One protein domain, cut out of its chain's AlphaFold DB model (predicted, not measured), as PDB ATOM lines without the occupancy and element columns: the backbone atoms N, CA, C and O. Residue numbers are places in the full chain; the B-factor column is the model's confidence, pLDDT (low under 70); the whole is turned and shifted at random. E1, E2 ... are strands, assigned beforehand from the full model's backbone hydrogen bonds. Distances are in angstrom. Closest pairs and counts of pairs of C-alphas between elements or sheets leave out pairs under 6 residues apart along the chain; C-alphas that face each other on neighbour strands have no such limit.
ATOM      1  N   GLY A   6     323.105 200.532 313.044       94.56
ATOM      2  CA  GLY A   6     322.838 201.291 311.823       94.56
ATOM      3  C   GLY A   6     321.345 201.388 311.498       94.56
ATOM      4  O   GLY A   6     320.944 202.285 310.765       94.56
ATOM      5  N   GLY A   7     320.514 200.498 312.054       95.50
ATOM      6  CA  GLY A   7     319.067 200.520 311.850       95.50
ATOM      7  C   GLY A   7     318.306 199.649 312.846       95.50
ATOM      8  O   GLY A   7     318.831 198.657 313.351       95.50
ATOM      9  N   THR A   8     317.064 200.035 313.141       95.12
ATOM     10  CA  THR A   8     316.112 199.230 313.922       95.12
ATOM     11  C   THR A   8     314.781 199.195 313.185       95.12
ATOM     12  O   THR A   8     314.296 200.238 312.749       95.12
ATOM     13  N   PHE A   9     314.201 198.007 313.045       94.31
ATOM     14  CA  PHE A   9     312.994 197.783 312.257       94.31
ATOM     15  C   PHE A   9     311.976 196.955 313.032       94.31
ATOM     16  O   PHE A   9     312.341 196.063 313.799       94.31
ATOM     17  N   THR A  10     310.700 197.228 312.765       92.62
ATOM     18  CA  THR A  10     309.572 196.425 313.233       92.62
ATOM     19  C   THR A  10     308.870 195.825 312.025       92.62
ATOM     20  O   THR A  10     308.344 196.570 311.202       92.62
ATOM     21  N   VAL A  11     308.832 194.494 311.931       91.25
ATOM     22  CA  VAL A  11     308.159 193.784 310.831       91.25
ATOM     23  C   VAL A  11     306.866 193.165 311.347       91.25
ATOM     24  O   VAL A  11     306.888 192.300 312.226       91.25
ATOM     25  N   TRP A  12     305.729 193.614 310.817       90.56
ATOM     26  CA  TRP A  12     304.400 193.143 311.220       90.56
ATOM     27  C   TRP A  12     304.060 191.754 310.649       90.56
ATOM     28  O   TRP A  12     304.642 191.354 309.639       90.56
ATOM     29  N   PRO A  13     303.110 191.024 311.261       89.94
ATOM     30  CA  PRO A  13     302.632 189.735 310.764       89.94
ATOM     31  C   PRO A  13     302.278 189.729 309.274       89.94
ATOM     32  O   PRO A  13     301.602 190.630 308.774       89.94
ATOM     33  N   GLY A  14     302.724 188.696 308.563       90.69
ATOM     34  CA  GLY A  14     302.475 188.497 307.136       90.69
ATOM     35  C   GLY A  14     303.241 189.448 306.213       90.69
ATOM     36  O   GLY A  14     303.049 189.382 305.000       90.69
ATOM     37  N   GLN A  15     304.095 190.325 306.747       93.25
ATOM     38  CA  GLN A  15     304.830 191.304 305.952       93.25
ATOM     39  C   GLN A  15     306.224 190.811 305.571       93.25
ATOM     40  O   GLN A  15     306.905 190.124 306.336       93.25
ATOM     41  N   THR A  16     306.651 191.233 304.382       94.88
ATOM     42  CA  THR A  16     308.045 191.185 303.939       94.88
ATOM     43  C   THR A  16     308.575 192.609 303.877       94.88
ATOM     44  O   THR A  16     307.888 193.491 303.368       94.88
ATOM     45  N   GLN A  17     309.787 192.835 304.374       95.94
ATOM     46  CA  GLN A  17     310.417 194.149 304.371       95.94
ATOM     47  C   GLN A  17     311.882 194.050 303.949       95.94
ATOM     48  O   GLN A  17     312.649 193.260 304.504       95.94
ATOM     49  N   ASP A  18     312.269 194.883 302.984       97.44
ATOM     50  CA  ASP A  18     313.671 195.132 302.661       97.44
ATOM     51  C   ASP A  18     314.229 196.134 303.679       97.44
ATOM     52  O   ASP A  18     313.686 197.225 303.861       97.44
ATOM     53  N   LEU A  19     315.282 195.738 304.392       96.75
ATOM     54  CA  LEU A  19     315.843 196.517 305.498       96.75
ATOM     55  C   LEU A  19     316.919 197.494 305.015       96.75
ATOM     56  O   LEU A  19     317.174 198.503 305.661       96.75
ATOM     57  N   GLY A  20     317.531 197.210 303.864       96.75
ATOM     58  CA  GLY A  20     318.660 197.964 303.328       96.75
ATOM     59  C   GLY A  20     319.994 197.274 303.596       96.75
ATOM     60  O   GLY A  20     320.046 196.062 303.821       96.75
ATOM     61  N   ARG A  21     321.079 198.051 303.514       97.38
ATOM     62  CA  ARG A  21     322.445 197.536 303.407       97.38
ATOM     63  C   ARG A  21     323.196 197.638 304.740       97.38
ATOM     64  O   ARG A  21     323.460 198.742 305.207       97.38
ATOM     65  N   PHE A  22     323.535 196.496 305.341       97.38
ATOM     66  CA  PHE A  22     324.164 196.391 306.665       97.38
ATOM     67  C   PHE A  22     325.129 195.208 306.748       97.38
ATOM     68  O   PHE A  22     324.984 194.225 306.020       97.38
ATOM     69  N   LYS A  23     326.077 195.255 307.687       96.31
ATOM     70  CA  LYS A  23     327.021 194.155 307.935       96.31
ATOM     71  C   LYS A  23     326.355 192.944 308.586       96.31
ATOM     72  O   LYS A  23     326.719 191.806 308.309       96.31
ATOM     73  N   LEU A  24     325.386 193.185 309.467       94.88
ATOM     74  CA  LEU A  24     324.668 192.139 310.191       94.88
ATOM     75  C   LEU A  24     323.284 192.637 310.590       94.88
ATOM     76  O   LEU A  24     323.186 193.725 311.142       94.88
ATOM     77  N   CYS A  25     322.244 191.831 310.396       94.75
ATOM     78  CA  CYS A  25     320.940 192.050 311.016       94.75
ATOM     79  C   CYS A  25     320.577 190.857 311.902       94.75
ATOM     80  O   CYS A  25     320.792 189.706 311.527       94.75
ATOM     81  N   ILE A  26     320.011 191.132 313.078       91.19
ATOM     82  CA  ILE A  26     319.611 190.125 314.063       91.19
ATOM     83  C   ILE A  26     318.158 190.378 314.459       91.19
ATOM     84  O   ILE A  26     317.797 191.498 314.824       91.19
ATOM     85  N   ASN A  27     317.338 189.329 314.431       87.25
ATOM     86  CA  ASN A  27     316.029 189.343 315.071       87.25
ATOM     87  C   ASN A  27     316.227 189.248 316.590       87.25
ATOM     88  O   ASN A  27     316.730 188.244 317.091       87.25
ATOM     89  N   THR A  28     315.855 190.290 317.326       77.44
ATOM     90  CA  THR A  28     316.004 190.347 318.787       77.44
ATOM     91  C   THR A  28     314.723 190.007 319.532       77.44
ATOM     92  O   THR A  28     314.719 189.988 320.764       77.44
ATOM     93  N   TYR A  29     313.639 189.700 318.818       69.81
ATOM     94  CA  TYR A  29     312.378 189.353 319.450       69.81
ATOM     95  C   TYR A  29     312.374 187.894 319.917       69.81
ATOM     96  O   TYR A  29     312.522 186.965 319.123       69.81
ATOM     97  N   ARG A  30     312.186 187.693 321.226       56.41
ATOM     98  CA  ARG A  30     311.950 186.384 321.846       56.41
ATOM     99  C   ARG A  30     310.503 186.325 322.312       56.41
ATOM    100  O   ARG A  30     310.165 186.961 323.305       56.41
ATOM    101  N   ILE A  31     309.671 185.548 321.628       58.75
ATOM    102  CA  ILE A  31     308.350 185.170 322.141       58.75
ATOM    103  C   ILE A  31     308.547 183.868 322.907       58.75
ATOM    104  O   ILE A  31     308.886 182.840 322.322       58.75
ATOM    105  N   ASP A  32     308.419 183.935 324.227       60.06
ATOM    106  CA  ASP A  32     308.290 182.769 325.111       60.06
ATOM    107  C   ASP A  32     309.422 181.725 325.034       60.06
ATOM    108  O   ASP A  32     309.228 180.545 325.325       60.06
ATOM    109  N   GLY A  33     310.630 182.144 324.642       56.28
ATOM    110  CA  GLY A  33     311.811 181.274 324.601       56.28
ATOM    111  C   GLY A  33     311.787 180.199 323.509       56.28
ATOM    112  O   GLY A  33     312.647 179.320 323.519       56.28
ATOM    113  N   ARG A  34     310.843 180.260 322.559       54.94
ATOM    114  CA  ARG A  34     310.814 179.368 321.394       54.94
ATOM    115  C   ARG A  34     311.484 180.039 320.203       54.94
ATOM    116  O   ARG A  34     311.133 181.152 319.819       54.94
ATOM    117  N   GLU A  35     312.453 179.347 319.619       54.72
ATOM    118  CA  GLU A  35     313.072 179.749 318.360       54.72
ATOM    119  C   GLU A  35     312.010 179.698 317.251       54.72
ATOM    120  O   GLU A  35     311.399 178.656 316.996       54.72
ATOM    121  N   MET A  36     311.708 180.845 316.641       60.22
ATOM    122  CA  MET A  36     310.663 180.931 315.624       60.22
ATOM    123  C   MET A  36     311.188 180.429 314.278       60.22
ATOM    124  O   MET A  36     311.810 181.169 313.523       60.22
ATOM    125  N   ALA A  37     310.869 179.180 313.946       59.22
ATOM    126  CA  ALA A  37     311.216 178.566 312.663       59.22
ATOM    127  C   ALA A  37     310.474 179.161 311.438       59.22
ATOM    128  O   ALA A  37     310.781 178.796 310.307       59.22
ATOM    129  N   LEU A  38     309.497 180.061 311.632       65.38
ATOM    130  CA  LEU A  38     308.649 180.626 310.561       65.38
ATOM    131  C   LEU A  38     309.029 182.054 310.131       65.38
ATOM    132  O   LEU A  38     308.340 182.652 309.305       65.38
ATOM    133  N   THR A  39     310.108 182.614 310.675       79.31
ATOM    134  CA  THR A  39     310.579 183.955 310.306       79.31
ATOM    135  C   THR A  39     311.895 183.888 309.558       79.31
ATOM    136  O   THR A  39     312.801 183.172 309.975       79.31
ATOM    137  N   GLN A  40     312.014 184.651 308.475       88.19
ATOM    138  CA  GLN A  40     313.242 184.725 307.687       88.19
ATOM    139  C   GLN A  40     313.914 186.072 307.921       88.19
ATOM    140  O   GLN A  40     313.258 187.110 307.867       88.19
ATOM    141  N   LEU A  41     315.222 186.049 308.158       92.06
ATOM    142  CA  LEU A  41     316.090 187.221 308.143       92.06
ATOM    143  C   LEU A  41     317.367 186.822 307.417       92.06
ATOM    144  O   LEU A  41     318.211 186.126 307.979       92.06
ATOM    145  N   ILE A  42     317.456 187.199 306.148       94.25
ATOM    146  CA  ILE A  42     318.489 186.692 305.247       94.25
ATOM    147  C   ILE A  42     319.169 187.838 304.493       94.25
ATOM    148  O   ILE A  42     318.503 188.827 304.161       94.25
ATOM    149  N   PRO A  43     320.472 187.710 304.189       96.31
ATOM    150  CA  PRO A  43     321.098 188.541 303.175       96.31
ATOM    151  C   PRO A  43     320.548 188.160 301.791       96.31
ATOM    152  O   PRO A  43     320.294 186.985 301.516       96.31
ATOM    153  N   THR A  44     320.344 189.144 300.919       97.38
ATOM    154  CA  THR A  44     319.845 188.937 299.548       97.38
ATOM    155  C   THR A  44     320.942 189.030 298.488       97.38
ATOM    156  O   THR A  44     320.706 188.671 297.335       97.38
ATOM    157  N   ASP A  45     322.140 189.468 298.867       97.50
ATOM    158  CA  ASP A  45     323.328 189.541 298.023       97.50
ATOM    159  C   ASP A  45     324.608 189.206 298.810       97.50
ATOM    160  O   ASP A  45     324.590 188.926 300.010       97.50
ATOM    161  N   SER A  46     325.735 189.167 298.093       97.06
ATOM    162  CA  SER A  46     327.057 188.962 298.687       97.06
ATOM    163  C   SER A  46     327.582 190.240 299.353       97.06
ATOM    164  O   SER A  46     327.258 191.342 298.901       97.06
ATOM    165  N   PRO A  47     328.427 190.109 300.391       96.88
ATOM    166  CA  PRO A  47     329.024 191.261 301.051       96.88
ATOM    167  C   PRO A  47     329.899 192.074 300.094       96.88
ATOM    168  O   PRO A  47     330.634 191.510 299.283       96.88
ATOM    169  N   ASP A  48     329.837 193.402 300.210       96.19
ATOM    170  CA  ASP A  48     330.817 194.292 299.579       96.19
ATOM    171  C   ASP A  48     332.169 194.285 300.310       96.19
ATOM    172  O   ASP A  48     332.392 193.529 301.256       96.19
ATOM    173  N   ALA A  49     333.091 195.143 299.862       97.06
ATOM    174  CA  ALA A  49     334.419 195.298 300.451       97.06
ATOM    175  C   ALA A  49     334.379 195.681 301.941       97.06
ATOM    176  O   ALA A  49     335.298 195.341 302.687       97.06
ATOM    177  N   ASP A  50     333.302 196.333 302.382       93.44
ATOM    178  CA  ASP A  50     333.076 196.691 303.776       93.44
ATOM    179  C   ASP A  50     332.258 195.625 304.518       93.44
ATOM    180  O   ASP A  50     331.970 195.780 305.702       93.44
ATOM    181  N   GLY A  51     331.890 194.517 303.883       94.50
ATOM    182  CA  GLY A  51     331.098 193.459 304.498       94.50
ATOM    183  C   GLY A  51     329.604 193.771 304.604       94.50
ATOM    184  O   GLY A  51     328.897 193.021 305.272       94.50
ATOM    185  N   ASN A  52     329.110 194.854 303.991       96.62
ATOM    186  CA  ASN A  52     327.683 195.166 303.992       96.62
ATOM    187  C   ASN A  52     326.950 194.367 302.908       96.62
ATOM    188  O   ASN A  52     327.434 194.216 301.786       96.62
ATOM    189  N   MET A  53     325.752 193.900 303.248       97.88
ATOM    190  CA  MET A  53     324.833 193.154 302.385       97.88
ATOM    191  C   MET A  53     323.445 193.772 302.478       97.88
ATOM    192  O   MET A  53     323.103 194.368 303.497       97.88
ATOM    193  N   ASN A  54     322.634 193.629 301.440       98.19
ATOM    194  CA  ASN A  54     321.209 193.910 301.494       98.19
ATOM    195  C   ASN A  54     320.498 192.832 302.320       98.19
ATOM    196  O   ASN A  54     320.769 191.644 302.165       98.19
ATOM    197  N   TRP A  55     319.569 193.242 303.181       97.56
ATOM    198  CA  TRP A  55     318.824 192.333 304.053       97.56
ATOM    199  C   TRP A  55     317.331 192.368 303.769       97.56
ATOM    200  O   TRP A  55     316.746 193.434 303.567       97.56
ATOM    201  N   ARG A  56     316.707 191.190 303.840       97.06
ATOM    202  CA  ARG A  56     315.258 191.020 303.777       97.06
ATOM    203  C   ARG A  56     314.765 190.257 304.991       97.06
ATOM    204  O   ARG A  56     315.343 189.239 305.379       97.06
ATOM    205  N   ALA A  57     313.663 190.739 305.547       94.75
ATOM    206  CA  ALA A  57     312.940 190.080 306.614       94.75
ATOM    207  C   ALA A  57     311.541 189.671 306.155       94.75
ATOM    208  O   ALA A  57     310.856 190.450 305.495       94.75
ATOM    209  N   TYR A  58     311.105 188.478 306.543       93.06
ATOM    210  CA  TYR A  58     309.721 188.034 306.417       93.06
ATOM    211  C   TYR A  58     309.212 187.538 307.766       93.06
ATOM    212  O   TYR A  58     309.844 186.691 308.408       93.06
ATOM    213  N   ASN A  59     308.050 188.051 308.168       90.25
ATOM    214  CA  ASN A  59     307.375 187.647 309.388       90.25
ATOM    215  C   ASN A  59     306.171 186.748 309.082       90.25
ATOM    216  O   ASN A  59     305.077 187.230 308.794       90.25
ATOM    217  N   GLY A  60     306.362 185.433 309.184       86.88
ATOM    218  CA  GLY A  60     305.288 184.448 309.047       86.88
ATOM    219  C   GLY A  60     304.450 184.224 310.312       86.88
ATOM    220  O   GLY A  60     303.649 183.292 310.335       86.88
ATOM    221  N   TYR A  61     304.644 185.008 311.378       81.12
ATOM    222  CA  TYR A  61     304.029 184.771 312.686       81.12
ATOM    223  C   TYR A  61     303.025 185.862 313.084       81.12
ATOM    224  O   TYR A  61     303.022 186.957 312.531       81.12
ATOM    225  N   ALA A  62     302.162 185.567 314.062       82.38
ATOM    226  CA  ALA A  62     301.052 186.437 314.480       82.38
ATOM    227  C   ALA A  62     301.463 187.663 315.325       82.38
ATOM    228  O   ALA A  62     300.612 188.475 315.684       82.38
ATOM    229  N   TYR A  63     302.752 187.821 315.634       82.75
ATOM    230  CA  TYR A  63     303.296 188.930 316.428       82.75
ATOM    231  C   TYR A  63     304.382 189.661 315.646       82.75
ATOM    232  O   TYR A  63     304.962 189.086 314.732       82.75
ATOM    233  N   TYR A  64     304.676 190.912 316.002       83.19
ATOM    234  CA  TYR A  64     305.727 191.686 315.336       83.19
ATOM    235  C   TYR A  64     307.133 191.126 315.622       83.19
ATOM    236  O   TYR A  64     307.370 190.524 316.665       83.19
ATOM    237  N   MET A  65     308.078 191.367 314.713       86.69
ATOM    238  CA  MET A  65     309.508 191.109 314.918       86.69
ATOM    239  C   MET A  65     310.255 192.423 315.111       86.69
ATOM    240  O   MET A  65     310.068 193.349 314.324       86.69
ATOM    241  N   GLY A  66     311.129 192.482 316.114       89.69
ATOM    242  CA  GLY A  66     312.123 193.542 316.273       89.69
ATOM    243  C   GLY A  66     313.456 193.116 315.662       89.69
ATOM    244  O   GLY A  66     313.968 192.044 315.981       89.69
ATOM    245  N   ILE A  67     314.014 193.940 314.778       92.50
ATOM    246  CA  ILE A  67     315.278 193.657 314.091       92.50
ATOM    247  C   ILE A  67     316.248 194.802 314.345       92.50
ATOM    248  O   ILE A  67     315.904 195.958 314.105       92.50
ATOM    249  N   HIS A  68     317.470 194.477 314.767       94.25
ATOM    250  CA  HIS A  68     318.575 195.435 314.802       94.25
ATOM    251  C   HIS A  68     319.608 195.077 313.751       94.25
ATOM    252  O   HIS A  68     320.036 193.927 313.655       94.25
ATOM    253  N   CYS A  69     320.024 196.086 312.998       95.81
ATOM    254  CA  CYS A  69     321.063 195.977 311.996       95.81
ATOM    255  C   CYS A  69     322.277 196.821 312.381       95.81
ATOM    256  O   CYS A  69     322.139 197.908 312.948       95.81
ATOM    257  N   PHE A  70     323.465 196.317 312.064       96.31
ATOM    258  CA  PHE A  70     324.743 196.860 312.497       96.31
ATOM    259  C   PHE A  70     325.645 197.215 311.314       96.31
ATOM    260  O   PHE A  70     325.613 196.554 310.271       96.31
ATOM    261  N   ILE A  71     326.465 198.246 311.523       94.44
ATOM    262  CA  ILE A  71     327.556 198.694 310.646       94.44
ATOM    263  C   ILE A  71     328.900 198.630 311.371       94.44
ATOM    264  O   ILE A  71     328.913 198.536 312.625       94.44
TER     265      ILE A  71
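This is residues 6 to 71 of the 71 residues of an uncharacterized protein of Salmonella enterica subsp. enterica serovar Java (UniProt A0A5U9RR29). Two three-stranded antiparallel sheets, E1-E6-E3 and E2-E5-E4, lie face to face as a small elongated sandwich, their strands nearly aligned. The 66 printed residues hold six named strands, E1 to E6, and no named helix: all strand. The whole is compact, with a radius of gyration of the C-alphas of 11.8 A and spans of 37 by 19 by 18 A.

E1, residues 6 to 11, is antiparallel to E6, residues 65 to 70, at 166 degrees; N 9 and O 67 are within hydrogen-bond range, 2.9 A. E2, residues 16 to 22, pairs with E5, residues 53 to 59: N 19 and O 55, 2.9 A. E3, residues 24 to 27, pairs with E6: N 26 and O 68, 2.9 A. E4, residues 39 to 43, forms a hairpin with E5: N 40 and O 58, 3.0 A. Between sheets, the closest C-alphas of E3 and E4 are Asn 27 and Leu 41, 7.2 A; E1 and E4 are apart.

E1 begins at C-alpha 6 (322.838, 201.291, 311.823); E5 spans 19.6 A; E6 ends at C-alpha 70 (324.743, 196.860, 312.497).

The printed part has no cut. The E3 to E4 link is long; residues 29 to 38 have pLDDT under 70.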